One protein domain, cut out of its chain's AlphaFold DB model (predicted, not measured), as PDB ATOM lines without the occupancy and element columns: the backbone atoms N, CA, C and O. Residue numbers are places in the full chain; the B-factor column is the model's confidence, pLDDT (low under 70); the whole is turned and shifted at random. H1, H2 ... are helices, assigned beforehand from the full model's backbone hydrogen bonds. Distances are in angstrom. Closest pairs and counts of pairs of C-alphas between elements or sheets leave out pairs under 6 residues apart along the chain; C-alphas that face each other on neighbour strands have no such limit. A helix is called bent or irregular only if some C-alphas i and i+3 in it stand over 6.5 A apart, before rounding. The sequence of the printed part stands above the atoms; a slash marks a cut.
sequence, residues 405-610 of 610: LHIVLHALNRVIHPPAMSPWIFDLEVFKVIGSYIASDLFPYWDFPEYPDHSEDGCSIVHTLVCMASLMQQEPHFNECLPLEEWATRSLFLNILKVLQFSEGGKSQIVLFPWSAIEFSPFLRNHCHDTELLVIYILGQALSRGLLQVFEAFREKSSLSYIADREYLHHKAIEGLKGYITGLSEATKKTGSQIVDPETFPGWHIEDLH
ATOM      1  N   LEU A 405      55.677 -34.274  -4.294       83.88
ATOM      2  CA  LEU A 405      54.377 -33.632  -4.115       83.88
ATOM      3  C   LEU A 405      53.663 -34.159  -2.872       83.88
ATOM      4  O   LEU A 405      53.147 -33.372  -2.083       83.88
ATOM      5  N   HIS A 406      53.678 -35.474  -2.653       80.94
ATOM      6  CA  HIS A 406      53.068 -36.084  -1.474       80.94
ATOM      7  C   HIS A 406      53.621 -35.494  -0.164       80.94
ATOM      8  O   HIS A 406      52.844 -35.033   0.679       80.94
ATOM      9  N   ILE A 407      54.949 -35.391  -0.047       83.12
ATOM     10  CA  ILE A 407      55.614 -34.839   1.141       83.12
ATOM     11  C   ILE A 407      55.240 -33.362   1.355       83.12
ATOM     12  O   ILE A 407      54.848 -32.961   2.456       83.12
ATOM     13  N   VAL A 408      55.343 -32.531   0.312       86.00
ATOM     14  CA  VAL A 408      55.150 -31.075   0.452       86.00
ATOM     15  C   VAL A 408      53.689 -30.669   0.611       86.00
ATOM     16  O   VAL A 408      53.404 -29.698   1.310       86.00
ATOM     17  N   LEU A 409      52.742 -31.415   0.038       83.06
ATOM     18  CA  LEU A 409      51.309 -31.153   0.213       83.06
ATOM     19  C   LEU A 409      50.862 -31.435   1.650       83.06
ATOM     20  O   LEU A 409      50.051 -30.693   2.208       83.06
ATOM     21  N   HIS A 410      51.442 -32.454   2.290       79.88
ATOM     22  CA  HIS A 410      51.246 -32.672   3.719       79.88
ATOM     23  C   HIS A 410      51.825 -31.507   4.546       79.88
ATOM     24  O   HIS A 410      51.219 -31.071   5.529       79.88
ATOM     25  N   ALA A 411      52.995 -30.985   4.166       81.38
ATOM     26  CA  ALA A 411      53.622 -29.845   4.838       81.38
ATOM     27  C   ALA A 411      52.782 -28.560   4.720       81.38
ATOM     28  O   ALA A 411      52.587 -27.850   5.708       81.38
ATOM     29  N   LEU A 412      52.229 -28.308   3.532       81.50
ATOM     30  CA  LEU A 412      51.336 -27.189   3.216       81.50
ATOM     31  C   LEU A 412      50.146 -27.093   4.162       81.50
ATOM     32  O   LEU A 412      49.809 -26.002   4.619       81.50
ATOM     33  N   ASN A 413      49.543 -28.234   4.499       77.81
ATOM     34  CA  ASN A 413      48.405 -28.269   5.411       77.81
ATOM     35  C   ASN A 413      48.743 -27.646   6.772       77.81
ATOM     36  O   ASN A 413      47.932 -26.908   7.324       77.81
ATOM     37  N   ARG A 414      49.967 -27.856   7.275       73.19
ATOM     38  CA  ARG A 414      50.422 -27.252   8.538       73.19
ATOM     39  C   ARG A 414      50.731 -25.767   8.416       73.19
ATOM     40  O   ARG A 414      50.556 -25.024   9.375       73.19
ATOM     41  N   VAL A 415      51.202 -25.329   7.247       74.06
ATOM     42  CA  VAL A 415      51.438 -23.902   6.973       74.06
ATOM     43  C   VAL A 415      50.115 -23.132   7.002       74.06
ATOM     44  O   VAL A 415      50.058 -22.034   7.547       74.06
ATOM     45  N   ILE A 416      49.047 -23.724   6.462       74.25
ATOM     46  CA  ILE A 416      47.702 -23.124   6.408       74.25
ATOM     47  C   ILE A 416      46.967 -23.231   7.751       74.25
ATOM     48  O   ILE A 416      46.117 -22.391   8.059       74.25
ATOM     49  N   HIS A 417      47.302 -24.234   8.565       69.44
ATOM     50  CA  HIS A 417      46.737 -24.463   9.895       69.44
ATOM     51  C   HIS A 417      47.779 -24.299  11.007       69.44
ATOM     52  O   HIS A 417      48.065 -25.249  11.737       69.44
ATOM     53  N   PRO A 418      48.347 -23.094  11.188       62.19
ATOM     54  CA  PRO A 418      49.352 -22.893  12.214       62.19
ATOM     55  C   PRO A 418      48.749 -23.061  13.626       62.19
ATOM     56  O   PRO A 418      47.532 -22.936  13.817       62.19
ATOM     57  N   PRO A 419      49.585 -23.317  14.653       58.44
ATOM     58  CA  PRO A 419      49.132 -23.424  16.037       58.44
ATOM     59  C   PRO A 419      48.316 -22.194  16.457       58.44
ATOM     60  O   PRO A 419      48.590 -21.085  16.002       58.44
ATOM     61  N   ALA A 420      47.357 -22.383  17.371       51.78
ATOM     62  CA  ALA A 420      46.254 -21.471  17.730       51.78
ATOM     63  C   ALA A 420      46.592 -20.002  18.118       51.78
ATOM     64  O   ALA A 420      45.694 -19.255  18.496       51.78
ATOM     65  N   MET A 421      47.856 -19.578  18.050       44.09
ATOM     66  CA  MET A 421      48.371 -18.267  18.460       44.09
ATOM     67  C   MET A 421      48.753 -17.334  17.294       44.09
ATOM     68  O   MET A 421      49.039 -16.167  17.554       44.09
ATOM     69  N   SER A 422      48.778 -17.786  16.034       51.53
ATOM     70  CA  SER A 422      49.100 -16.914  14.890       51.53
ATOM     71  C   SER A 422      47.847 -16.447  14.135       51.53
ATOM     72  O   SER A 422      46.924 -17.242  13.941       51.53
ATOM     73  N   PRO A 423      47.800 -15.179  13.680       54.16
ATOM     74  CA  PRO A 423      46.708 -14.696  12.847       54.16
ATOM     75  C   PRO A 423      46.654 -15.480  11.533       54.16
ATOM     76  O   PRO A 423      47.678 -15.730  10.899       54.16
ATOM     77  N   TRP A 424      45.441 -15.867  11.148       61.34
ATOM     78  CA  TRP A 424      45.149 -16.571   9.906       61.34
ATOM     79  C   TRP A 424      45.187 -15.520   8.794       61.34
ATOM     80  O   TRP A 424      44.291 -14.681   8.718       61.34
ATOM     81  N   ILE A 425      46.264 -15.490   8.012       67.19
ATOM     82  CA  ILE A 425      46.421 -14.562   6.887       67.19
ATOM     83  C   ILE A 425      46.250 -15.370   5.609       67.19
ATOM     84  O   ILE A 425      46.923 -16.383   5.428       67.19
ATOM     85  N   PHE A 426      45.358 -14.912   4.732       74.31
ATOM     86  CA  PHE A 426      45.197 -15.508   3.415       74.31
ATOM     87  C   PHE A 426      46.481 -15.373   2.609       74.31
ATOM     88  O   PHE A 426      47.031 -14.282   2.449       74.31
ATOM     89  N   ASP A 427      46.936 -16.505   2.096       77.94
ATOM     90  CA  ASP A 427      48.194 -16.608   1.391       77.94
ATOM     91  C   ASP A 427      47.950 -16.859  -0.095       77.94
ATOM     92  O   ASP A 427      47.652 -17.976  -0.527       77.94
ATOM     93  N   LEU A 428      48.050 -15.777  -0.868       80.75
ATOM     94  CA  LEU A 428      47.774 -15.759  -2.301       80.75
ATOM     95  C   LEU A 428      48.650 -16.750  -3.075       80.75
ATOM     96  O   LEU A 428      48.160 -17.450  -3.960       80.75
ATOM     97  N   GLU A 429      49.935 -16.822  -2.736       80.31
ATOM     98  CA  GLU A 429      50.892 -17.680  -3.439       80.31
ATOM     99  C   GLU A 429      50.623 -19.150  -3.128       80.31
ATOM    100  O   GLU A 429      50.556 -19.977  -4.035       80.31
ATOM    101  N   VAL A 430      50.333 -19.473  -1.865       82.88
ATOM    102  CA  VAL A 430      49.906 -20.825  -1.488       82.88
ATOM    103  C   VAL A 430      48.629 -21.234  -2.233       82.88
ATOM    104  O   VAL A 430      48.538 -22.356  -2.735       82.88
ATOM    105  N   PHE A 431      47.658 -20.324  -2.354       85.06
ATOM    106  CA  PHE A 431      46.415 -20.577  -3.080       85.06
ATOM    107  C   PHE A 431      46.658 -20.868  -4.569       85.06
ATOM    108  O   PHE A 431      46.138 -21.855  -5.095       85.06
ATOM    109  N   LYS A 432      47.495 -20.064  -5.241       84.19
ATOM    110  CA  LYS A 432      47.895 -20.283  -6.644       84.19
ATOM    111  C   LYS A 432      48.574 -21.630  -6.844       84.19
ATOM    112  O   LYS A 432      48.269 -22.343  -7.801       84.19
ATOM    113  N   VAL A 433      49.486 -21.983  -5.944       84.25
ATOM    114  CA  VAL A 433      50.265 -23.221  -6.007       84.25
ATOM    115  C   VAL A 433      49.358 -24.445  -5.852       84.25
ATOM    116  O   VAL A 433      49.425 -25.370  -6.663       84.25
ATOM    117  N   ILE A 434      48.444 -24.423  -4.877       87.75
ATOM    118  CA  ILE A 434      47.430 -25.474  -4.699       87.75
ATOM    119  C   ILE A 434      46.527 -25.568  -5.929       87.75
ATOM    120  O   ILE A 434      46.314 -26.663  -6.448       87.75
ATOM    121  N   GLY A 435      46.023 -24.433  -6.420       87.88
ATOM    122  CA  GLY A 435      45.172 -24.391  -7.607       87.88
ATOM    123  C   GLY A 435      45.866 -24.966  -8.843       87.88
ATOM    124  O   GLY A 435      45.275 -25.771  -9.559       87.88
ATOM    125  N   SER A 436      47.141 -24.630  -9.046       85.81
ATOM    126  CA  SER A 436      47.959 -25.140 -10.153       85.81
ATOM    127  C   SER A 436      48.150 -26.652 -10.071       85.81
ATOM    128  O   SER A 436      48.007 -27.341 -11.078       85.81
ATOM    129  N   TYR A 437      48.399 -27.190  -8.871       86.88
ATOM    130  CA  TYR A 437      48.471 -28.635  -8.682       86.88
ATOM    131  C   TYR A 437      47.134 -29.310  -8.989       86.88
ATOM    132  O   TYR A 437      47.115 -30.241  -9.791       86.88
ATOM    133  N   ILE A 438      46.013 -28.810  -8.457       88.69
ATOM    134  CA  ILE A 438      44.678 -29.362  -8.743       88.69
ATOM    135  C   ILE A 438      44.363 -29.321 -10.246       88.69
ATOM    136  O   ILE A 438      43.773 -30.258 -10.783       88.69
ATOM    137  N   ALA A 439      44.754 -28.250 -10.937       87.62
ATOM    138  CA  ALA A 439      44.548 -28.081 -12.372       87.62
ATOM    139  C   ALA A 439      45.410 -29.015 -13.241       87.62
ATOM    140  O   ALA A 439      45.094 -29.188 -14.418       87.62
ATOM    141  N   SER A 440      46.476 -29.598 -12.684       85.69
ATOM    142  CA  SER A 440      47.424 -30.451 -13.406       85.69
ATOM    143  C   SER A 440      46.924 -31.885 -13.608       85.69
ATOM    144  O   SER A 440      46.069 -32.383 -12.871       85.69
ATOM    145  N   ASP A 441      47.519 -32.589 -14.571       82.06
ATOM    146  CA  ASP A 441      47.237 -34.007 -14.828       82.06
ATOM    147  C   ASP A 441      47.776 -34.947 -13.733       82.06
ATOM    148  O   ASP A 441      47.349 -36.100 -13.650       82.06
ATOM    149  N   LEU A 442      48.640 -34.445 -12.841       77.56
ATOM    150  CA  LEU A 442      49.161 -35.195 -11.692       77.56
ATOM    151  C   LEU A 442      48.133 -35.340 -10.567       77.56
ATOM    152  O   LEU A 442      48.180 -36.314  -9.818       77.56
ATOM    153  N   PHE A 443      47.183 -34.409 -10.452       80.12
ATOM    154  CA  PHE A 443      46.162 -34.445  -9.404       80.12
ATOM    155  C   PHE A 443      45.235 -35.671  -9.468       80.12
ATOM    156  O   PHE A 443      44.999 -36.280  -8.428       80.12
ATOM    157  N   PRO A 444      44.685 -36.076 -10.631       71.50
ATOM    158  CA  PRO A 444      43.864 -37.283 -10.725       71.50
ATOM    159  C   PRO A 444      44.677 -38.590 -10.801       71.50
ATOM    160  O   PRO A 444      44.073 -39.641 -11.011       71.50
ATOM    161  N   TYR A 445      46.009 -38.560 -10.677       68.62
ATOM    162  CA  TYR A 445      46.851 -39.752 -10.792       68.62
ATOM    163  C   TYR A 445      46.890 -40.519  -9.454       68.62
ATOM    164  O   TYR A 445      47.713 -40.251  -8.584       68.62
ATOM    165  N   TRP A 446      45.947 -41.454  -9.281       60.56
ATOM    166  CA  TRP A 446      45.756 -42.278  -8.071       60.56
ATOM    167  C   TRP A 446      46.494 -43.636  -8.100       60.56
ATOM    168  O   TRP A 446      46.530 -44.339  -7.091       60.56
ATOM    169  N   ASP A 447      47.049 -44.032  -9.249       45.09
ATOM    170  CA  ASP A 447      47.430 -45.420  -9.554       45.09
ATOM    171  C   ASP A 447      48.897 -45.760  -9.227       45.09
ATOM    172  O   ASP A 447      49.647 -46.206 -10.092       45.09
ATOM    173  N   PHE A 448      49.313 -45.640  -7.964       45.38
ATOM    174  CA  PHE A 448      50.489 -46.386  -7.487       45.38
ATOM    175  C   PHE A 448      50.124 -47.264  -6.283       45.38
ATOM    176  O   PHE A 448      50.080 -46.786  -5.152       45.38
ATOM    177  N   PRO A 449      49.875 -48.571  -6.499       40.12
ATOM    178  CA  PRO A 449      49.548 -49.526  -5.439       40.12
ATOM    179  C   PRO A 449      50.748 -49.959  -4.575       40.12
ATOM    180  O   PRO A 449      50.609 -50.891  -3.785       40.12
ATOM    181  N   GLU A 450      51.940 -49.381  -4.745       40.38
ATOM    182  CA  GLU A 450      53.184 -50.090  -4.406       40.38
ATOM    183  C   GLU A 450      53.806 -49.809  -3.031       40.38
ATOM    184  O   GLU A 450      54.788 -50.462  -2.696       40.38
ATOM    185  N   TYR A 451      53.222 -48.962  -2.176       43.12
ATOM    186  CA  TYR A 451      53.732 -48.788  -0.804       43.12
ATOM    187  C   TYR A 451      52.683 -49.095   0.277       43.12
ATOM    188  O   TYR A 451      52.057 -48.188   0.823       43.12
ATOM    189  N   PRO A 452      52.501 -50.380   0.639       39.78
ATOM    190  CA  PRO A 452      51.673 -50.790   1.775       39.78
ATOM    191  C   PRO A 452      52.268 -50.430   3.151       39.78
ATOM    192  O   PRO A 452      51.569 -50.556   4.157       39.78
ATOM    193  N   ASP A 453      53.521 -49.967   3.222       40.16
ATOM    194  CA  ASP A 453      54.249 -49.837   4.493       40.16
ATOM    195  C   ASP A 453      54.089 -48.479   5.202       40.16
ATOM    196  O   ASP A 453      54.527 -48.321   6.346       40.16
ATOM    197  N   HIS A 454      53.416 -47.500   4.589       45.97
ATOM    198  CA  HIS A 454      53.184 -46.183   5.196       45.97
ATOM    199  C   HIS A 454      51.690 -45.860   5.275       45.97
ATOM    200  O   HIS A 454      51.178 -44.943   4.647       45.97
ATOM    201  N   SER A 455      50.972 -46.601   6.122       42.62
ATOM    202  CA  SER A 455      49.557 -46.342   6.438       42.62
ATOM    203  C   SER A 455      49.289 -44.978   7.103       42.62
ATOM    204  O   SER A 455      48.130 -44.626   7.310       42.62
ATOM    205  N   GLU A 456      50.336 -44.241   7.498       46.34
ATOM    206  CA  GLU A 456      50.244 -42.887   8.073       46.34
ATOM    207  C   GLU A 456      50.257 -41.782   6.998       46.34
ATOM    208  O   GLU A 456      49.850 -40.653   7.278       46.34
ATOM    209  N   ASP A 457      50.653 -42.102   5.764       49.84
ATOM    210  CA  ASP A 457      50.883 -41.133   4.695       49.84
ATOM    211  C   ASP A 457      49.599 -40.876   3.893       49.84
ATOM    212  O   ASP A 457      49.365 -41.416   2.817       49.84
ATOM    213  N   GLY A 458      48.751 -40.029   4.485       54.06
ATOM    214  CA  GLY A 458      47.925 -39.021   3.809       54.06
ATOM    215  C   GLY A 458      47.567 -39.251   2.345       54.06
ATOM    216  O   GLY A 458      48.432 -39.141   1.484       54.06
ATOM    217  N   CYS A 459      46.285 -39.385   2.001       69.38
ATOM    218  CA  CYS A 459      45.888 -39.132   0.619       69.38
ATOM    219  C   CYS A 459      46.188 -37.656   0.276       69.38
ATOM    220  O   CYS A 459      45.482 -36.755   0.739       69.38
ATOM    221  N   SER A 460      47.238 -37.404  -0.516       73.50
ATOM    222  CA  SER A 460      47.717 -36.064  -0.905       73.50
ATOM    223  C   SER A 460      46.602 -35.183  -1.478       73.50
ATOM    224  O   SER A 460      46.570 -33.973  -1.254       73.50
ATOM    225  N   ILE A 461      45.625 -35.798  -2.143       79.44
ATOM    226  CA  ILE A 461      44.439 -35.142  -2.693       79.44
ATOM    227  C   ILE A 461      43.528 -34.609  -1.591       79.44
ATOM    228  O   ILE A 461      43.096 -33.462  -1.673       79.44
ATOM    229  N   VAL A 462      43.277 -35.381  -0.528       80.19
ATOM    230  CA  VAL A 462      42.464 -34.901   0.599       80.19
ATOM    231  C   VAL A 462      43.170 -33.740   1.293       80.19
ATOM    232  O   VAL A 462      42.535 -32.713   1.505       80.19
ATOM    233  N   HIS A 463      44.480 -33.839   1.555       80.62
ATOM    234  CA  HIS A 463      45.252 -32.713   2.101       80.62
ATOM    235  C   HIS A 463      45.119 -31.463   1.223       80.62
ATOM    236  O   HIS A 463      44.780 -30.394   1.716       80.62
ATOM    237  N   THR A 464      45.291 -31.611  -0.089       86.25
ATOM    238  CA  THR A 464      45.183 -30.504  -1.050       86.25
ATOM    239  C   THR A 464      43.796 -29.856  -1.036       86.25
ATOM    240  O   THR A 464      43.681 -28.631  -0.998       86.25
ATOM    241  N   LEU A 465      42.731 -30.661  -1.037       88.19
ATOM    242  CA  LEU A 465      41.358 -30.163  -0.985       88.19
ATOM    243  C   LEU A 465      41.065 -29.462   0.350       88.19
ATOM    244  O   LEU A 465      40.398 -28.429   0.358       88.19
ATOM    245  N   VAL A 466      41.583 -29.973   1.471       86.88
ATOM    246  CA  VAL A 466      41.425 -29.339   2.791       86.88
ATOM    247  C   VAL A 466      42.136 -27.994   2.831       86.88
ATOM    248  O   VAL A 466      41.541 -27.011   3.278       86.88
ATOM    249  N   CYS A 467      43.353 -27.918   2.293       86.62
ATOM    250  CA  CYS A 467      44.095 -26.672   2.139       86.62
ATOM    251  C   CYS A 467      43.302 -25.642   1.315       86.62
ATOM    252  O   CYS A 467      43.091 -24.516   1.769       86.62
ATOM    253  N   MET A 468      42.793 -26.043   0.143       88.69
ATOM    254  CA  MET A 468      41.992 -25.181  -0.736       88.69
ATOM    255  C   MET A 468      40.721 -24.679  -0.038       88.69
ATOM    256  O   MET A 468      40.460 -23.477   0.008       88.69
ATOM    257  N   ALA A 469      39.948 -25.591   0.557       87.81
ATOM    258  CA  ALA A 469      38.718 -25.256   1.265       87.81
ATOM    259  C   ALA A 469      38.978 -24.298   2.433       87.81
ATOM    260  O   ALA A 469      38.189 -23.383   2.671       87.81
ATOM    261  N   SER A 470      40.088 -24.495   3.144       86.00
ATOM    262  CA  SER A 470      40.480 -23.665   4.280       86.00
ATOM    263  C   SER A 470      40.824 -22.250   3.853       86.00
ATOM    264  O   SER A 470      40.342 -21.309   4.473       86.00
ATOM    265  N   LEU A 471      41.585 -22.083   2.771       84.75
ATOM    266  CA  LEU A 471      41.915 -20.763   2.233       84.75
ATOM    267  C   LEU A 471      40.668 -20.019   1.739       84.75
ATOM    268  O   LEU A 471      40.471 -18.859   2.094       84.75
ATOM    269  N   MET A 472      39.775 -20.701   1.009       84.19
ATOM    270  CA  MET A 472      38.503 -20.112   0.559       84.19
ATOM    271  C   MET A 472      37.581 -19.734   1.725       84.19
ATOM    272  O   MET A 472      36.791 -18.801   1.620       84.19
ATOM    273  N   GLN A 473      37.649 -20.473   2.837       81.44
ATOM    274  CA  GLN A 473      36.891 -20.158   4.044       81.44
ATOM    275  C   GLN A 473      37.482 -18.955   4.800       81.44
ATOM    276  O   GLN A 473      36.730 -18.170   5.375       81.44
ATOM    277  N   GLN A 474      38.812 -18.846   4.849       76.62
ATOM    278  CA  GLN A 474      39.526 -17.798   5.584       76.62
ATOM    279  C   GLN A 474      39.318 -16.415   4.981       76.62
ATOM    280  O   GLN A 474      39.153 -15.458   5.732       76.62
ATOM    281  N   GLU A 475      39.304 -16.319   3.653       76.62
ATOM    282  CA  GLU A 475      39.124 -15.055   2.948       76.62
ATOM    283  C   GLU A 475      37.903 -15.128   2.037       76.62
ATOM    284  O   GLU A 475      38.013 -15.526   0.879       76.62
ATOM    285  N   PRO A 476      36.715 -14.740   2.529       69.56
ATOM    286  CA  PRO A 476      35.502 -14.719   1.726       69.56
ATOM    287  C   PRO A 476      35.585 -13.778   0.515       69.56
ATOM    288  O   PRO A 476      34.715 -13.875  -0.344       69.56
ATOM    289  N   HIS A 477      36.567 -12.875   0.426       69.88
ATOM    290  CA  HIS A 477      36.780 -11.976  -0.714       69.88
ATOM    291  C   HIS A 477      38.025 -12.339  -1.537       69.88
ATOM    292  O   HIS A 477      38.580 -11.495  -2.233       69.88
ATOM    293  N   PHE A 478      38.474 -13.597  -1.510       68.94
ATOM    294  CA  PHE A 478      39.703 -14.026  -2.195       68.94
ATOM    295  C   PHE A 478      39.702 -13.752  -3.712       68.94
ATOM    296  O   PHE A 478      40.753 -13.547  -4.314       68.94
ATOM    297  N   ASN A 479      38.520 -13.689  -4.329       62.53
ATOM    298  CA  ASN A 479      38.316 -13.310  -5.727       62.53
ATOM    299  C   ASN A 479      38.577 -11.817  -6.018       62.53
ATOM    300  O   ASN A 479      38.693 -11.439  -7.178       62.53
ATOM    301  N   GLU A 480      38.639 -10.967  -4.993       68.69
ATOM    302  CA  GLU A 480      39.093  -9.572  -5.096       68.69
ATOM    303  C   GLU A 480      40.623  -9.479  -4.967       68.69
ATOM    304  O   GLU A 480      41.236  -8.556  -5.500       68.69
ATOM    305  N   CYS A 481      41.245 -10.452  -4.292       68.69
ATOM    306  CA  CYS A 481      42.695 -10.540  -4.116       68.69
ATOM    307  C   CYS A 481      43.410 -11.185  -5.311       68.69
ATOM    308  O   CYS A 481      44.598 -10.930  -5.507       68.69
ATOM    309  N   LEU A 482      42.708 -12.016  -6.093       70.69
ATOM    310  CA  LEU A 482      43.269 -12.759  -7.217       70.69
ATOM    311  C   LEU A 482      42.394 -12.648  -8.476       70.69
ATOM    312  O   LEU A 482      41.213 -13.004  -8.402       70.69
ATOM    313  N   PRO A 483      42.948 -12.240  -9.638       74.06
ATOM    314  CA  PRO A 483      42.223 -12.279 -10.906       74.06
ATOM    315  C   PRO A 483      41.700 -13.687 -11.199       74.06
ATOM    316  O   PRO A 483      42.400 -14.679 -10.987       74.06
ATOM    317  N   LEU A 484      40.460 -13.786 -11.682       71.62
ATOM    318  CA  LEU A 484      39.799 -15.073 -11.920       71.62
ATOM    319  C   LEU A 484      40.572 -15.931 -12.925       71.62
ATOM    320  O   LEU A 484      40.622 -17.151 -12.793       71.62
ATOM    321  N   GLU A 485      41.223 -15.290 -13.887       70.69
ATOM    322  CA  GLU A 485      42.005 -15.918 -14.946       70.69
ATOM    323  C   GLU A 485      43.230 -16.677 -14.411       70.69
ATOM    324  O   GLU A 485      43.694 -17.612 -15.059       70.69
ATOM    325  N   GLU A 486      43.738 -16.313 -13.227       70.44
ATOM    326  CA  GLU A 486      44.939 -16.920 -12.639       70.44
ATOM    327  C   GLU A 486      44.661 -18.234 -11.895       70.44
ATOM    328  O   GLU A 486      45.598 -18.978 -11.610       70.44
ATOM    329  N   TRP A 487      43.401 -18.549 -11.570       75.81
ATOM    330  CA  TRP A 487      43.090 -19.741 -10.768       75.81
ATOM    331  C   TRP A 487      41.795 -20.460 -11.149       75.81
ATOM    332  O   TRP A 487      41.730 -21.683 -11.026       75.81
ATOM    333  N   ALA A 488      40.766 -19.751 -11.621       79.12
ATOM    334  CA  ALA A 488      39.455 -20.318 -11.934       79.12
ATOM    335  C   ALA A 488      39.470 -21.022 -13.301       79.12
ATOM    336  O   ALA A 488      38.715 -20.696 -14.216       79.12
ATOM    337  N   THR A 489      40.363 -21.996 -13.455       83.75
ATOM    338  CA  THR A 489      40.519 -22.767 -14.686       83.75
ATOM    339  C   THR A 489      39.484 -23.885 -14.762       83.75
ATOM    340  O   THR A 489      39.084 -24.483 -13.760       83.75
ATOM    341  N   ARG A 490      39.054 -24.220 -15.982       83.12
ATOM    342  CA  ARG A 490      38.147 -25.354 -16.211       83.12
ATOM    343  C   ARG A 490      38.773 -26.685 -15.782       83.12
ATOM    344  O   ARG A 490      38.068 -27.531 -15.235       83.12
ATOM    345  N   SER A 491      40.080 -26.865 -15.988       86.25
ATOM    346  CA  SER A 491      40.804 -28.076 -15.579       86.25
ATOM    347  C   SER A 491      40.775 -28.285 -14.066       86.25
ATOM    348  O   SER A 491      40.498 -29.403 -13.635       86.25
ATOM    349  N   LEU A 492      40.947 -27.225 -13.264       89.56
ATOM    350  CA  LEU A 492      40.843 -27.285 -11.803       89.56
ATOM    351  C   LEU A 492      39.501 -27.879 -11.364       89.56
ATOM    352  O   LEU A 492      39.465 -28.866 -10.630       89.56
ATOM    353  N   PHE A 493      38.387 -27.326 -11.847       87.75
ATOM    354  CA  PHE A 493      37.061 -27.788 -11.427       87.75
ATOM    355  C   PHE A 493      36.709 -29.171 -11.981       87.75
ATOM    356  O   PHE A 493      36.109 -29.975 -11.267       87.75
ATOM    357  N   LEU A 494      37.136 -29.496 -13.206       86.38
ATOM    358  CA  LEU A 494      36.993 -30.847 -13.753       86.38
ATOM    359  C   LEU A 494      37.746 -31.881 -12.910       86.38
ATOM    360  O   LEU A 494      37.211 -32.956 -12.645       86.38
ATOM    361  N   ASN A 495      38.964 -31.567 -12.475       87.88
ATOM    362  CA  ASN A 495      39.774 -32.458 -11.651       87.88
ATOM    363  C   ASN A 495      39.200 -32.632 -10.241       87.88
ATOM    364  O   ASN A 495      39.136 -33.762  -9.758       87.88
ATOM    365  N   ILE A 496      38.679 -31.568  -9.624       87.88
ATOM    366  CA  ILE A 496      37.925 -31.663  -8.362       87.88
ATOM    367  C   ILE A 496      36.697 -32.571  -8.526       87.88
ATOM    368  O   ILE A 496      36.461 -33.447  -7.697       87.88
ATOM    369  N   LEU A 497      35.933 -32.419  -9.612       84.00
ATOM    370  CA  LEU A 497      34.747 -33.243  -9.869       84.00
ATOM    371  C   LEU A 497      35.076 -34.717 -10.128       84.00
ATOM    372  O   LEU A 497      34.304 -35.587  -9.720       84.00
ATOM    373  N   LYS A 498      36.224 -35.028 -10.748       82.12
ATOM    374  CA  LYS A 498      36.684 -36.422 -10.914       82.12
ATOM    375  C   LYS A 498      36.782 -37.148  -9.564       82.12
ATOM    376  O   LYS A 498      36.499 -38.340  -9.514       82.12
ATOM    377  N   VAL A 499      37.094 -36.445  -8.468       80.38
ATOM    378  CA  VAL A 499      37.154 -37.027  -7.111       80.38
ATOM    379  C   VAL A 499      35.815 -37.644  -6.688       80.38
ATOM    380  O   VAL A 499      35.811 -38.721  -6.095       80.38
ATOM    381  N   LEU A 500      34.679 -37.031  -7.048       76.94
ATOM    382  CA  LEU A 500      33.348 -37.589  -6.762       76.94
ATOM    383  C   LEU A 500      33.109 -38.904  -7.516       76.94
ATOM    384  O   LEU A 500      32.621 -39.869  -6.932       76.94
ATOM    385  N   GLN A 501      33.517 -38.964  -8.787       71.06
ATOM    386  CA  GLN A 501      33.338 -40.140  -9.649       71.06
ATOM    387  C   GLN A 501      34.148 -41.346  -9.156       71.06
ATOM    388  O   GLN A 501      33.693 -42.487  -9.236       71.06
ATOM    389  N   PHE A 502      35.332 -41.114  -8.586       67.44
ATOM    390  CA  PHE A 502      36.142 -42.194  -8.020       67.44
ATOM    391  C   PHE A 502      35.494 -42.862  -6.799       67.44
ATOM    392  O   PHE A 502      35.773 -44.029  -6.522       67.44
ATOM    393  N   SER A 503      34.601 -42.175  -6.085       61.84
ATOM    394  CA  SER A 503      33.844 -42.792  -4.990       61.84
ATOM    395  C   SER A 503      32.742 -43.750  -5.486       61.84
ATOM    396  O   SER A 503      32.354 -44.678  -4.778       61.84
ATOM    397  N   GLU A 504      32.243 -43.544  -6.710       57.75
ATOM    398  CA  GLU A 504      31.070 -44.219  -7.272       57.75
ATOM    399  C   GLU A 504      31.350 -45.694  -7.604       57.75
ATOM    400  O   GLU A 504      30.460 -46.540  -7.559       57.75
ATOM    401  N   GLY A 505      32.616 -46.031  -7.870       55.00
ATOM    402  CA  GLY A 505      33.041 -47.369  -8.285       55.00
ATOM    403  C   GLY A 505      33.209 -48.403  -7.166       55.00
ATOM    404  O   GLY A 505      33.644 -49.515  -7.461       55.00
ATOM    405  N   GLY A 506      32.955 -48.063  -5.893       48.69
ATOM    406  CA  GLY A 506      33.092 -48.985  -4.749       48.69
ATOM    407  C   GLY A 506      34.509 -49.542  -4.511       48.69
ATOM    408  O   GLY A 506      34.689 -50.446  -3.698       48.69
ATOM    409  N   LYS A 507      35.514 -49.023  -5.228       45.09
ATOM    410  CA  LYS A 507      36.918 -49.470  -5.218       45.09
ATOM    411  C   LYS A 507      37.870 -48.493  -4.518       45.09
ATOM    412  O   LYS A 507      39.069 -48.753  -4.475       45.09
ATOM    413  N   SER A 508      37.386 -47.363  -4.007       50.22
ATOM    414  CA  SER A 508      38.262 -46.278  -3.568       50.22
ATOM    415  C   SER A 508      38.711 -46.422  -2.110       50.22
ATOM    416  O   SER A 508      37.922 -46.385  -1.168       50.22
ATOM    417  N   GLN A 509      40.030 -46.497  -1.920       50.16
ATOM    418  CA  GLN A 509      40.695 -46.355  -0.617       50.16
ATOM    419  C   GLN A 509      40.490 -44.956   0.008       50.16
ATOM    420  O   GLN A 509      40.748 -44.774   1.194       50.16
ATOM    421  N   ILE A 510      39.955 -43.988  -0.753       52.06
ATOM    422  CA  ILE A 510      39.609 -42.621  -0.312       52.06
ATOM    423  C   ILE A 510      38.651 -42.639   0.888       52.06
ATOM    424  O   ILE A 510      38.771 -41.815   1.790       52.06
ATOM    425  N   VAL A 511      37.725 -43.603   0.921       47.56
ATOM    426  CA  VAL A 511      36.708 -43.737   1.980       47.56
ATOM    427  C   VAL A 511      37.293 -44.320   3.276       47.56
ATOM    428  O   VAL A 511      36.720 -44.146   4.348       47.56
ATOM    429  N   LEU A 512      38.451 -44.986   3.210       50.44
ATOM    430  CA  LEU A 512      39.103 -45.623   4.361       50.44
ATOM    431  C   LEU A 512      40.164 -44.734   5.027       50.44
ATOM    432  O   LEU A 512      40.776 -45.153   6.010       50.44
ATOM    433  N   PHE A 513      40.392 -43.522   4.513       60.28
ATOM    434  CA  PHE A 513      41.422 -42.642   5.044       60.28
ATOM    435  C   PHE A 513      41.034 -42.101   6.437       60.28
ATOM    436  O   PHE A 513      39.931 -41.572   6.599       60.28
ATOM    437  N   PRO A 514      41.906 -42.185   7.459       57.62
ATOM    438  CA  PRO A 514      41.609 -41.651   8.782       57.62
ATOM    439  C   PRO A 514      41.651 -40.114   8.777       57.62
ATOM    440  O   PRO A 514      42.699 -39.496   8.951       57.62
ATOM    441  N   TRP A 515      40.475 -39.487   8.670       65.75
ATOM    442  CA  TRP A 515      40.252 -38.032   8.782       65.75
ATOM    443  C   TRP A 515      40.868 -37.400  10.039       65.75
ATOM    444  O   TRP A 515      41.128 -36.202  10.078       65.75
ATOM    445  N   SER A 516      41.139 -38.202  11.070       60.81
ATOM    446  CA  SER A 516      41.816 -37.775  12.295       60.81
ATOM    447  C   SER A 516      43.268 -37.329  12.097       60.81
ATOM    448  O   SER A 516      43.788 -36.643  12.971       60.81
ATOM    449  N   ALA A 517      43.928 -37.727  11.003       62.62
ATOM    450  CA  ALA A 517      45.326 -37.384  10.726       62.62
ATOM    451  C   ALA A 517      45.503 -36.010  10.049       62.62
ATOM    452  O   ALA A 517      46.622 -35.506   9.976       62.62
ATOM    453  N   ILE A 518      44.418 -35.394   9.567       70.44
ATOM    454  CA  ILE A 518      44.460 -34.118   8.842       70.44
ATOM    455  C   ILE A 518      44.085 -32.977   9.791       70.44
ATOM    456  O   ILE A 518      43.115 -33.048  10.550       70.44
ATOM    457  N   GLU A 519      44.863 -31.900   9.747       71.56
ATOM    458  CA  GLU A 519      44.519 -30.659  10.438       71.56
ATOM    459  C   GLU A 519      43.421 -29.940   9.657       71.56
ATOM    460  O   GLU A 519      43.542 -29.749   8.453       71.56
ATOM    461  N   PHE A 520      42.348 -29.566  10.353       71.50
ATOM    462  CA  PHE A 520      41.198 -28.867   9.787       71.50
ATOM    463  C   PHE A 520      40.961 -27.578  10.556       71.50
ATOM    464  O   PHE A 520      41.134 -27.535  11.782       71.50
ATOM    465  N   SER A 521      40.405 -26.576   9.875       72.81
ATOM    466  CA  SER A 521      39.726 -25.496  10.580       72.81
ATOM    467  C   SER A 521      38.566 -26.068  11.425       72.81
ATOM    468  O   SER A 521      37.905 -27.031  11.010       72.81
ATOM    469  N   PRO A 522      38.257 -25.486  12.601       72.81
ATOM    470  CA  PRO A 522      37.125 -25.931  13.419       72.81
ATOM    471  C   PRO A 522      35.795 -25.936  12.654       72.81
ATOM    472  O   PRO A 522      34.931 -26.770  12.907       72.81
ATOM    473  N   PHE A 523      35.638 -25.020  11.697       78.56
ATOM    474  CA  PHE A 523      34.462 -24.954  10.841       78.56
ATOM    475  C   PHE A 523      34.395 -26.132   9.870       78.56
ATOM    476  O   PHE A 523      33.379 -26.824   9.857       78.56
ATOM    477  N   LEU A 524      35.454 -26.395   9.094       77.75
ATOM    478  CA  LEU A 524      35.451 -27.492   8.123       77.75
ATOM    479  C   LEU A 524      35.272 -28.834   8.820       77.75
ATOM    480  O   LEU A 524      34.460 -29.633   8.370       77.75
ATOM    481  N   ARG A 525      35.911 -29.035   9.977       78.56
ATOM    482  CA  ARG A 525      35.734 -30.245  10.789       78.56
ATOM    483  C   ARG A 525      34.273 -30.513  11.160       78.56
ATOM    484  O   ARG A 525      33.880 -31.671  11.251       78.56
ATOM    485  N   ASN A 526      33.485 -29.462  11.388       78.38
ATOM    486  CA  ASN A 526      32.082 -29.569  11.792       78.38
ATOM    487  C   ASN A 526      31.104 -29.675  10.612       78.38
ATOM    488  O   ASN A 526      29.944 -30.002  10.836       78.38
ATOM    489  N   HIS A 527      31.537 -29.366   9.384       74.81
ATOM    490  CA  HIS A 527      30.653 -29.279   8.212       74.81
ATOM    491  C   HIS A 527      31.043 -30.221   7.066       74.81
ATOM    492  O   HIS A 527      30.224 -30.452   6.179       74.81
ATOM    493  N   CYS A 528      32.271 -30.737   7.065       79.69
ATOM    494  CA  CYS A 528      32.800 -31.685   6.092       79.69
ATOM    495  C   CYS A 528      33.363 -32.879   6.868       79.69
ATOM    496  O   CYS A 528      34.374 -32.754   7.560       79.69
ATOM    497  N   HIS A 529      32.686 -34.022   6.785       75.50
ATOM    498  CA  HIS A 529      33.099 -35.261   7.456       75.50
ATOM    499  C   HIS A 529      33.555 -36.347   6.472       75.50
ATOM    500  O   HIS A 529      33.977 -37.420   6.896       75.50
ATOM    501  N   ASP A 530      33.462 -36.063   5.174       78.56
ATOM    502  CA  ASP A 530      33.928 -36.908   4.086       78.56
ATOM    503  C   ASP A 530      34.436 -36.042   2.917       78.56
ATOM    504  O   ASP A 530      34.248 -34.817   2.872       78.56
ATOM    505  N   THR A 531      35.137 -36.685   1.980       79.50
ATOM    506  CA  THR A 531      35.810 -35.998   0.870       79.50
ATOM    507  C   THR A 531      34.793 -35.420  -0.108       79.50
ATOM    508  O   THR A 531      35.066 -34.425  -0.773       79.50
ATOM    509  N   GLU A 532      33.603 -36.007  -0.183       82.69
ATOM    510  CA  GLU A 532      32.553 -35.578  -1.099       82.69
ATOM    511  C   GLU A 532      31.949 -34.252  -0.646       82.69
ATOM    512  O   GLU A 532      31.866 -33.319  -1.436       82.69
ATOM    513  N   LEU A 533      31.632 -34.112   0.641       82.56
ATOM    514  CA  LEU A 533      31.194 -32.862   1.254       82.56
ATOM    515  C   LEU A 533      32.245 -31.764   1.102       82.56
ATOM    516  O   LEU A 533      31.884 -30.616   0.850       82.56
ATOM    517  N   LEU A 534      33.531 -32.107   1.202       86.12
ATOM    518  CA  LEU A 534      34.628 -31.167   0.974       86.12
ATOM    519  C   LEU A 534      34.669 -30.682  -0.484       86.12
ATOM    520  O   LEU A 534      34.784 -29.483  -0.734       86.12
ATOM    521  N   VAL A 535      34.517 -31.597  -1.444       86.88
ATOM    522  CA  VAL A 535      34.412 -31.260  -2.868       86.88
ATOM    523  C   VAL A 535      33.195 -30.368  -3.125       86.88
ATOM    524  O   VAL A 535      33.334 -29.304  -3.729       86.88
ATOM    525  N   ILE A 536      32.015 -30.743  -2.621       84.25
ATOM    526  CA  ILE A 536      30.790 -29.945  -2.766       84.25
ATOM    527  C   ILE A 536      30.943 -28.573  -2.106       84.25
ATOM    528  O   ILE A 536      30.459 -27.585  -2.652       84.25
ATOM    529  N   TYR A 537      31.644 -28.477  -0.976       86.38
ATOM    530  CA  TYR A 537      31.932 -27.204  -0.327       86.38
ATOM    531  C   TYR A 537      32.788 -26.290  -1.213       86.38
ATOM    532  O   TYR A 537      32.408 -25.142  -1.432       86.38
ATOM    533  N   ILE A 538      33.903 -26.786  -1.762       87.50
ATOM    534  CA  ILE A 538      34.788 -26.004  -2.645       87.50
ATOM    535  C   ILE A 538      34.025 -25.534  -3.886       87.50
ATOM    536  O   ILE A 538      34.056 -24.353  -4.235       87.50
ATOM    537  N   LEU A 539      33.289 -26.448  -4.521       84.19
ATOM    538  CA  LEU A 539      32.470 -26.140  -5.689       84.19
ATOM    539  C   LEU A 539      31.371 -25.135  -5.347       84.19
ATOM    540  O   LEU A 539      31.142 -24.210  -6.114       84.19
ATOM    541  N   GLY A 540      30.732 -25.267  -4.184       78.94
ATOM    542  CA  GLY A 540      29.716 -24.341  -3.699       78.94
ATOM    543  C   GLY A 540      30.268 -22.944  -3.417       78.94
ATOM    544  O   GLY A 540      29.625 -21.959  -3.772       78.94
ATOM    545  N   GLN A 541      31.476 -22.842  -2.858       80.62
ATOM    546  CA  GLN A 541      32.164 -21.561  -2.691       80.62
ATOM    547  C   GLN A 541      32.483 -20.934  -4.049       80.62
ATOM    548  O   GLN A 541      32.168 -19.768  -4.266       80.62
ATOM    549  N   ALA A 542      33.021 -21.704  -4.992       79.12
ATOM    550  CA  ALA A 542      33.338 -21.237  -6.339       79.12
ATOM    551  C   ALA A 542      32.076 -20.786  -7.110       79.12
ATOM    552  O   ALA A 542      32.038 -19.701  -7.692       79.12
ATOM    553  N   LEU A 543      31.000 -21.571  -7.022       74.81
ATOM    554  CA  LEU A 543      29.671 -21.247  -7.535       74.81
ATOM    555  C   LEU A 543      29.115 -19.977  -6.889       74.81
ATOM    556  O   LEU A 543      28.649 -19.096  -7.597       74.81
ATOM    557  N   SER A 544      29.236 -19.792  -5.573       71.75
ATOM    558  CA  SER A 544      28.744 -18.575  -4.908       71.75
ATOM    559  C   SER A 544      29.335 -17.270  -5.454       71.75
ATOM    560  O   SER A 544      28.754 -16.201  -5.282       71.75
ATOM    561  N   ARG A 545      30.468 -17.364  -6.160       72.00
ATOM    562  CA  ARG A 545      31.179 -16.244  -6.782       72.00
ATOM    563  C   ARG A 545      30.916 -16.089  -8.276       72.00
ATOM    564  O   ARG A 545      31.523 -15.228  -8.898       72.00
ATOM    565  N   GLY A 546      30.003 -16.875  -8.848       68.50
ATOM    566  CA  GLY A 546      29.597 -16.734 -10.246       68.50
ATOM    567  C   GLY A 546      30.613 -17.274 -11.255       68.50
ATOM    568  O   GLY A 546      30.609 -16.836 -12.401       68.50
ATOM    569  N   LEU A 547      31.488 -18.203 -10.854       74.12
ATOM    570  CA  LEU A 547      32.526 -18.740 -11.738       74.12
ATOM    571  C   LEU A 547      31.935 -19.681 -12.791       74.12
ATOM    572  O   LEU A 547      31.454 -20.771 -12.475       74.12
ATOM    573  N   LEU A 548      32.011 -19.257 -14.055       73.25
ATOM    574  CA  LEU A 548      31.462 -19.974 -15.208       73.25
ATOM    575  C   LEU A 548      32.083 -21.367 -15.376       73.25
ATOM    576  O   LEU A 548      31.383 -22.342 -15.645       73.25
ATOM    577  N   GLN A 549      33.390 -21.475 -15.149       79.62
ATOM    578  CA  GLN A 549      34.162 -22.697 -15.362       79.62
ATOM    579  C   GLN A 549      33.694 -23.848 -14.460       79.62
ATOM    580  O   GLN A 549      33.765 -25.010 -14.856       79.62
ATOM    581  N   VAL A 550      33.172 -23.538 -13.266       75.94
ATOM    582  CA  VAL A 550      32.610 -24.538 -12.345       75.94
ATOM    583  C   VAL A 550      31.354 -25.155 -12.942       75.94
ATOM    584  O   VAL A 550      31.188 -26.374 -12.938       75.94
ATOM    585  N   PHE A 551      30.475 -24.310 -13.479       72.69
ATOM    586  CA  PHE A 551      29.225 -24.743 -14.087       72.69
ATOM    587  C   PHE A 551      29.475 -25.595 -15.336       72.69
ATOM    588  O   PHE A 551      28.879 -26.661 -15.492       72.69
ATOM    589  N   GLU A 552      30.391 -25.164 -16.209       75.31
ATOM    590  CA  GLU A 552      30.781 -25.937 -17.394       75.31
ATOM    591  C   GLU A 552      31.290 -27.334 -17.019       75.31
ATOM    592  O   GLU A 552      30.910 -28.326 -17.645       75.31
ATOM    593  N   ALA A 553      32.092 -27.423 -15.953       76.44
ATOM    594  CA  ALA A 553      32.605 -28.688 -15.449       76.44
ATOM    595  C   ALA A 553      31.481 -29.606 -14.917       76.44
ATOM    596  O   ALA A 553      31.482 -30.805 -15.207       76.44
ATOM    597  N   PHE A 554      30.487 -29.052 -14.207       72.94
ATOM    598  CA  PHE A 554      29.300 -29.792 -13.746       72.94
ATOM    599  C   PHE A 554      28.487 -30.380 -14.903       72.94
ATOM    600  O   PHE A 554      28.070 -31.542 -14.837       72.94
ATOM    601  N   ARG A 555      28.275 -29.587 -15.961       71.69
ATOM    602  CA  ARG A 555      27.487 -29.973 -17.138       71.69
ATOM    603  C   ARG A 555      28.128 -31.130 -17.897       71.69
ATOM    604  O   ARG A 555      27.448 -32.074 -18.284       71.69
ATOM    605  N   GLU A 556      29.442 -31.077 -18.089       72.19
ATOM    606  CA  GLU A 556      30.177 -32.086 -18.854       72.19
ATOM    607  C   GLU A 556      30.214 -33.455 -18.160       72.19
ATOM    608  O   GLU A 556      30.182 -34.496 -18.818       72.19
ATOM    609  N   LYS A 557      30.280 -33.476 -16.826       67.06
ATOM    610  CA  LYS A 557      30.542 -34.704 -16.062       67.06
ATOM    611  C   LYS A 557      29.304 -35.395 -15.500       67.06
ATOM    612  O   LYS A 557      29.459 -36.367 -14.762       67.06
ATOM    613  N   SER A 558      28.097 -34.934 -15.842       66.06
ATOM    614  CA  SER A 558      26.832 -35.425 -15.257       66.06
ATOM    615  C   SER A 558      26.854 -35.445 -13.718       66.06
ATOM    616  O   SER A 558      26.117 -36.183 -13.081       66.06
ATOM    617  N   SER A 559      27.699 -34.630 -13.078       69.81
ATOM    618  CA  SER A 559      27.941 -34.707 -11.631       69.81
ATOM    619  C   SER A 559      26.722 -34.291 -10.803       69.81
ATOM    620  O   SER A 559      26.627 -34.621  -9.625       69.81
ATOM    621  N   LEU A 560      25.764 -33.598 -11.425       71.50
ATOM    622  CA  LEU A 560      24.477 -33.278 -10.817       71.50
ATOM    623  C   LEU A 560      23.618 -34.525 -10.579       71.50
ATOM    624  O   LEU A 560      22.963 -34.584  -9.542       71.50
ATOM    625  N   SER A 561      23.645 -35.533 -11.464       73.12
ATOM    626  CA  SER A 561      22.910 -36.784 -11.219       73.12
ATOM    627  C   SER A 561      23.512 -37.538 -10.039       73.12
ATOM    628  O   SER A 561      22.790 -37.971  -9.149       73.12
ATOM    629  N   TYR A 562      24.843 -37.573  -9.964       76.44
ATOM    630  CA  TYR A 562      25.570 -38.157  -8.841       76.44
ATOM    631  C   TYR A 562      25.190 -37.512  -7.492       76.44
ATOM    632  O   TYR A 562      24.973 -38.207  -6.500       76.44
ATOM    633  N   ILE A 563      25.075 -36.177  -7.444       75.69
ATOM    634  CA  ILE A 563      24.615 -35.463  -6.242       75.69
ATOM    635  C   ILE A 563      23.139 -35.767  -5.971       75.69
ATOM    636  O   ILE A 563      22.769 -35.995  -4.820       75.69
ATOM    637  N   ALA A 564      22.298 -35.784  -7.009       75.94
ATOM    638  CA  ALA A 564      20.871 -36.067  -6.879       75.94
ATOM    639  C   ALA A 564      20.620 -37.441  -6.239       75.94
ATOM    640  O   ALA A 564      19.763 -37.549  -5.362       75.94
ATOM    641  N   ASP A 565      21.436 -38.441  -6.572       79.88
ATOM    642  CA  ASP A 565      21.340 -39.799  -6.031       79.88
ATOM    643  C   ASP A 565      21.836 -39.926  -4.571       79.88
ATOM    644  O   ASP A 565      21.650 -40.970  -3.940       79.88
ATOM    645  N   ARG A 566      22.440 -38.875  -3.991       80.12
ATOM    646  CA  ARG A 566      23.017 -38.876  -2.633       80.12
ATOM    647  C   ARG A 566      22.443 -37.768  -1.753       80.12
ATOM    648  O   ARG A 566      23.005 -36.681  -1.637       80.12
ATOM    649  N   GLU A 567      21.360 -38.091  -1.047       81.75
ATOM    650  CA  GLU A 567      20.599 -37.153  -0.202       81.75
ATOM    651  C   GLU A 567      21.462 -36.359   0.797       81.75
ATOM    652  O   GLU A 567      21.255 -35.162   0.998       81.75
ATOM    653  N   TYR A 568      22.490 -36.982   1.381       81.31
ATOM    654  CA  TYR A 568      23.362 -36.318   2.355       81.31
ATOM    655  C   TYR A 568      24.212 -35.177   1.758       81.31
ATOM    656  O   TYR A 568      24.627 -34.283   2.495       81.31
ATOM    657  N   LEU A 569      24.428 -35.155   0.435       79.88
ATOM    658  CA  LEU A 569      25.131 -34.073  -0.264       79.88
ATOM    659  C   LEU A 569      24.211 -32.886  -0.591       79.88
ATOM    660  O   LEU A 569      24.695 -31.775  -0.831       79.88
ATOM    661  N   HIS A 570      22.885 -33.090  -0.589       82.00
ATOM    662  CA  HIS A 570      21.911 -32.113  -1.091       82.00
ATOM    663  C   HIS A 570      21.980 -30.787  -0.345       82.00
ATOM    664  O   HIS A 570      21.970 -29.733  -0.972       82.00
ATOM    665  N   HIS A 571      22.088 -30.813   0.987       79.62
ATOM    666  CA  HIS A 571      22.101 -29.588   1.788       79.62
ATOM    667  C   HIS A 571      23.240 -28.642   1.374       79.62
ATOM    668  O   HIS A 571      23.007 -27.452   1.156       79.62
ATOM    669  N   LYS A 572      24.453 -29.184   1.203       76.56
ATOM    670  CA  LYS A 572      25.633 -28.407   0.804       76.56
ATOM    671  C   LYS A 572      25.604 -27.998  -0.664       76.56
ATOM    672  O   LYS A 572      25.956 -26.862  -0.977       76.56
ATOM    673  N   ALA A 573      25.117 -28.864  -1.549       75.62
ATOM    674  CA  ALA A 573      24.943 -28.520  -2.958       75.62
ATOM    675  C   ALA A 573      23.937 -27.369  -3.140       75.62
ATOM    676  O   ALA A 573      24.203 -26.415  -3.869       75.62
ATOM    677  N   ILE A 574      22.815 -27.406  -2.413       76.25
ATOM    678  CA  ILE A 574      21.801 -26.343  -2.418       76.25
ATOM    679  C   ILE A 574      22.376 -25.026  -1.882       76.25
ATOM    680  O   ILE A 574      22.057 -23.968  -2.419       76.25
ATOM    681  N   GLU A 575      23.207 -25.061  -0.836       75.06
ATOM    682  CA  GLU A 575      23.879 -23.867  -0.303       75.06
ATOM    683  C   GLU A 575      24.758 -23.197  -1.376       75.06
ATOM    684  O   GLU A 575      24.624 -21.996  -1.623       75.06
ATOM    685  N   GLY A 576      25.571 -23.987  -2.085       69.94
ATOM    686  CA  GLY A 576      26.401 -23.511  -3.193       69.94
ATOM    687  C   GLY A 576      25.598 -22.937  -4.365       69.94
ATOM    688  O   GLY A 576      25.882 -21.837  -4.841       69.94
ATOM    689  N   LEU A 577      24.547 -23.644  -4.793       71.06
ATOM    690  CA  LEU A 577      23.662 -23.209  -5.882       71.06
ATOM    691  C   LEU A 577      22.903 -21.923  -5.539       71.06
ATOM    692  O   LEU A 577      22.792 -21.027  -6.376       71.06
ATOM    693  N   LYS A 578      22.419 -21.782  -4.299       72.06
ATOM    694  CA  LYS A 578      21.807 -20.532  -3.821       72.06
ATOM    695  C   LYS A 578      22.790 -19.370  -3.890       72.06
ATOM    696  O   LYS A 578      22.403 -18.279  -4.311       72.06
ATOM    697  N   GLY A 579      24.044 -19.607  -3.500       66.69
ATOM    698  CA  GLY A 579      25.122 -18.636  -3.651       66.69
ATOM    699  C   GLY A 579      25.276 -18.193  -5.105       66.69
ATOM    700  O   GLY A 579      25.270 -16.998  -5.375       66.69
ATOM    701  N   TYR A 580      25.346 -19.142  -6.042       65.31
ATOM    702  CA  TYR A 580      25.500 -18.855  -7.475       65.31
ATOM    703  C   TYR A 580      24.351 -18.031  -8.042       65.31
ATOM    704  O   TYR A 580      24.584 -16.997  -8.662       65.31
ATOM    705  N   ILE A 581      23.106 -18.431  -7.771       68.94
ATOM    706  CA  ILE A 581      21.914 -17.702  -8.229       68.94
ATOM    707  C   ILE A 581      21.905 -16.273  -7.666       68.94
ATOM    708  O   ILE A 581      21.585 -15.318  -8.378       68.94
ATOM    709  N   THR A 582      22.297 -16.106  -6.399       65.81
ATOM    710  CA  THR A 582      22.399 -14.787  -5.760       65.81
ATOM    711  C   THR A 582      23.501 -13.948  -6.412       65.81
ATOM    712  O   THR A 582      23.242 -12.809  -6.794       65.81
ATOM    713  N   GLY A 583      24.687 -14.523  -6.632       62.59
ATOM    714  CA  GLY A 583      25.809 -13.864  -7.303       62.59
ATOM    715  C   GLY A 583      25.478 -13.439  -8.736       62.59
ATOM    716  O   GLY A 583      25.746 -12.299  -9.113       62.59
ATOM    717  N   LEU A 584      24.802 -14.292  -9.512       62.34
ATOM    718  CA  LEU A 584      24.297 -13.955 -10.850       62.34
ATOM    719  C   LEU A 584      23.285 -12.798 -10.804       62.34
ATOM    720  O   LEU A 584      23.340 -11.878 -11.627       62.34
ATOM    721  N   SER A 585      22.373 -12.812  -9.828       63.28
ATOM    722  CA  SER A 585      21.401 -11.730  -9.624       63.28
ATOM    723  C   SER A 585      22.068 -10.406  -9.234       63.28
ATOM    724  O   SER A 585      21.601  -9.335  -9.615       63.28
ATOM    725  N   GLU A 586      23.156 -10.441  -8.469       62.31
ATOM    726  CA  GLU A 586      23.899  -9.240  -8.080       62.31
ATOM    727  C   GLU A 586      24.785  -8.701  -9.205       62.31
ATOM    728  O   GLU A 586      24.838  -7.486  -9.412       62.31
ATOM    729  N   ALA A 587      25.426  -9.584  -9.974       58.03
ATOM    730  CA  ALA A 587      26.214  -9.215 -11.146       58.03
ATOM    731  C   ALA A 587      25.351  -8.482 -12.181       58.03
ATOM    732  O   ALA A 587      25.716  -7.388 -12.608       58.03
ATOM    733  N   THR A 588      24.163  -9.018 -12.484       57.97
ATOM    734  CA  THR A 588      23.182  -8.402 -13.399       57.97
ATOM    735  C   THR A 588      22.633  -7.061 -12.897       57.97
ATOM    736  O   THR A 588      22.300  -6.193 -13.702       57.97
ATOM    737  N   LYS A 589      22.582  -6.835 -11.576       58.22
ATOM    738  CA  LYS A 589      22.213  -5.532 -10.988       58.22
ATOM    739  C   LYS A 589      23.332  -4.492 -11.090       58.22
ATOM    740  O   LYS A 589      23.037  -3.312 -11.278       58.22
ATOM    741  N   LYS A 590      24.603  -4.895 -10.964       54.97
ATOM    742  CA  LYS A 590      25.763  -3.985 -11.060       54.97
ATOM    743  C   LYS A 590      26.006  -3.475 -12.485       54.97
ATOM    744  O   LYS A 590      26.469  -2.350 -12.642       54.97
ATOM    745  N   THR A 591      25.643  -4.236 -13.518       51.78
ATOM    746  CA  THR A 591      25.796  -3.854 -14.939       51.78
ATOM    747  C   THR A 591      24.713  -2.902 -15.464       51.78
ATOM    748  O   THR A 591      24.601  -2.731 -16.674       51.78
ATOM    749  N   GLY A 592      23.934  -2.265 -14.578       43.72
ATOM    750  CA  GLY A 592      22.660  -1.565 -14.818       43.72
ATOM    751  C   GLY A 592      22.582  -0.424 -15.851       43.72
ATOM    752  O   GLY A 592      21.665   0.390 -15.772       43.72
ATOM    753  N   SER A 593      23.483  -0.331 -16.825       43.12
ATOM    754  CA  SER A 593      23.381   0.580 -17.972       43.12
ATOM    755  C   SER A 593      24.144   0.145 -19.234       43.12
ATOM    756  O   SER A 593      24.052   0.839 -20.246       43.12
ATOM    757  N   GLN A 594      24.849  -0.990 -19.231       45.44
ATOM    758  CA  GLN A 594      25.419  -1.566 -20.451       45.44
ATOM    759  C   GLN A 594      24.650  -2.833 -20.793       45.44
ATOM    760  O   GLN A 594      24.452  -3.696 -19.941       45.44
ATOM    761  N   ILE A 595      24.166  -2.907 -22.035       43.50
ATOM    762  CA  ILE A 595      23.570  -4.116 -22.600       43.50
ATOM    763  C   ILE A 595      24.622  -5.210 -22.444       43.50
ATOM    764  O   ILE A 595      25.644  -5.186 -23.124       43.50
ATOM    765  N   VAL A 596      24.394  -6.106 -21.489       44.53
ATOM    766  CA  VAL A 596      25.185  -7.319 -21.337       44.53
ATOM    767  C   VAL A 596      24.981  -8.092 -22.630       44.53
ATOM    768  O   VAL A 596      23.841  -8.398 -22.983       44.53
ATOM    769  N   ASP A 597      26.061  -8.308 -23.376       44.06
ATOM    770  CA  ASP A 597      26.013  -9.079 -24.609       44.06
ATOM    771  C   ASP A 597      25.427 -10.465 -24.271       44.06
ATOM    772  O   ASP A 597      25.964 -11.137 -23.381       44.06
ATOM    773  N   PRO A 598      24.320 -10.895 -24.906       43.50
ATOM    774  CA  PRO A 598      23.736 -12.219 -24.703       43.50
ATOM    775  C   PRO A 598      24.723 -13.370 -24.938       43.50
ATOM    776  O   PRO A 598      24.495 -14.467 -24.432       43.50
ATOM    777  N   GLU A 599      25.822 -13.137 -25.669       43.38
ATOM    778  CA  GLU A 599      26.918 -14.105 -25.798       43.38
ATOM    779  C   GLU A 599      27.808 -14.194 -24.543       43.38
ATOM    780  O   GLU A 599      28.391 -15.242 -24.279       43.38
ATOM    781  N   THR A 600      27.879 -13.136 -23.727       50.03
ATOM    782  CA  THR A 600      28.675 -13.089 -22.482       50.03
ATOM    783  C   THR A 600      27.914 -13.492 -21.220       50.03
ATOM    784  O   THR A 600      28.542 -13.829 -20.218       50.03
ATOM    785  N   PHE A 601      26.577 -13.480 -21.239       54.31
ATOM    786  CA  PHE A 601      25.756 -13.895 -20.099       54.31
ATOM    787  C   PHE A 601      24.760 -14.969 -20.520       54.31
ATOM    788  O   PHE A 601      23.731 -14.651 -21.123       54.31
ATOM    789  N   PRO A 602      25.045 -16.247 -20.253       55.06
ATOM    790  CA  PRO A 602      24.388 -17.244 -21.068       55.06
ATOM    791  C   PRO A 602      23.014 -17.636 -20.511       55.06
ATOM    792  O   PRO A 602      22.889 -18.287 -19.477       55.06
ATOM    793  N   GLY A 603      21.944 -17.252 -21.210       53.47
ATOM    794  CA  GLY A 603      20.562 -17.600 -20.839       53.47
ATOM    795  C   GLY A 603      20.314 -19.109 -20.674       53.47
ATOM    796  O   GLY A 603      19.430 -19.501 -19.917       53.47
ATOM    797  N   TRP A 604      21.149 -19.954 -21.288       57.25
ATOM    798  CA  TRP A 604      21.107 -21.412 -21.133       57.25
ATOM    799  C   TRP A 604      21.460 -21.908 -19.720       57.25
ATOM    800  O   TRP A 604      21.032 -22.996 -19.349       57.25
ATOM    801  N   HIS A 605      22.155 -21.125 -18.885       58.41
ATOM    802  CA  HIS A 605      22.406 -21.508 -17.485       58.41
ATOM    803  C   HIS A 605      21.139 -21.534 -16.640       58.41
ATOM    804  O   HIS A 605      21.012 -22.348 -15.731       58.41
ATOM    805  N   ILE A 606      20.222 -20.607 -16.915       56.44
ATOM    806  CA  ILE A 606      18.963 -20.506 -16.185       56.44
ATOM    807  C   ILE A 606      18.054 -21.677 -16.574       56.44
ATOM    808  O   ILE A 606      17.370 -22.207 -15.710       56.44
ATOM    809  N   GLU A 607      18.093 -22.113 -17.836       59.28
ATOM    810  CA  GLU A 607      17.350 -23.288 -18.315       59.28
ATOM    811  C   GLU A 607      17.879 -24.608 -17.738       59.28
ATOM    812  O   GLU A 607      17.072 -25.430 -17.333       59.28
ATOM    813  N   ASP A 608      19.200 -24.800 -17.638       55.69
ATOM    814  CA  ASP A 608      19.799 -26.012 -17.044       55.69
ATOM    815  C   ASP A 608      19.617 -26.084 -15.506       55.69
ATOM    816  O   ASP A 608      19.669 -27.167 -14.921       55.69
ATOM    817  N   LEU A 609      19.446 -24.937 -14.831       58.81
ATOM    818  CA  LEU A 609      19.148 -24.868 -13.391       58.81
ATOM    819  C   LEU A 609      17.664 -25.092 -13.061       58.81
ATOM    820  O   LEU A 609      17.352 -25.425 -11.913       58.81
ATOM    821  N   HIS A 610      16.778 -24.822 -14.020       55.03
ATOM    822  CA  HIS A 610      15.331 -24.999 -13.903       55.03
ATOM    823  C   HIS A 610      14.934 -26.467 -14.038       55.03
ATOM    824  O   HIS A 610      14.014 -26.866 -13.282       55.03
TER     825      HIS A 610
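This is residues 405 to 610 of the 610 residues of an uncharacterized protein of Armillaria solidipes (UniProt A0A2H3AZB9). Four helices, H1, H3, H8 and H11, stand in a row, each running the same way as the one before, and H2, H5 and H9 cover one side of it. Residues 447 to 454 stick out at one end of the model and residues 589 to 595 at the other, where the chain folds back to H12 near H9. The printed part, 206 residues with twelve named helices, H1 to H12 in chain order, and no named strand, is all helix. It is compact, with a radius of gyration of the C-alphas of 17.6 A, and only just elongated, spanning 62 by 41 by 30 A.

H1, residues 405 to 416, touches H3, residues 460 to 474, at a shallow tilt of 24 degrees; their closest C-alphas, His 406 and Ser 460, are 5.4 A apart. H2, residues 428 to 439, near H1, forms a helical hairpin with H3, closest at C-alphas Ile 434 and Thr 464, 6.6 A. H4, residues 478 to 481, touches no helix. H5, residues 490 to 504, and H8, residues 531 to 544, are the hubs, touching four helices each. H5 and H8 run opposite ways, closest at C-alphas Leu 500 and Glu 532, 6.1 A. H3 touches H8 at a steep tilt of 38 degrees, only just steep, closest at C-alphas Ala 469 and Ile 538, 5.6 A. H6, residues 509 to 512, and H7, residues 522 to 527, touch no helix. H9, residues 548 to 556, touches H5, closest at C-alphas Arg 490 and Gln 549, 4.9 A. H10, residues 559 to 564, touches H11, residues 567 to 590, only at the corner. H8 touches H11 at a shallow tilt of 14 degrees, closest at C-alphas Gly 540 and Gly 576, 3.5 A. H12, residues 604 to 609, is near H9. Packing is mostly crossed, only just: 3 of 9 pairs have a shallow tilt. Every O i to N i+4 pair is within hydrogen-bond range in H2, H3, H7, H8, H9, H10 and H12, against 7 of 8 in H1, 6 of 11 in H5 and 18 of 20 in H11; H4 and H6 are too short for one.

H1 begins at C-alpha 405 (54.377, -33.632, -4.115). H3 is 21.0 A long, H5 22.0 A and H8 19.7 A. H11, 35.3 A, has a kink of 26 degrees near residue 574 and is only just irregular, with C-alphas 568 and 571 6.9 A apart. H12 ends at C-alpha 609 (19.148, -24.868, -13.391).

The C-alphas farthest apart, Asp 453 and Ser 593, are 63.2 A apart. The printed part has no cut. The links H1 to H2, H2 to H3 and H11 to H12 are long. Mean pLDDT of the printed part is 70.1, with 83 residues under 70, among them 445 to 459, 502 to 517 and 579 to 610.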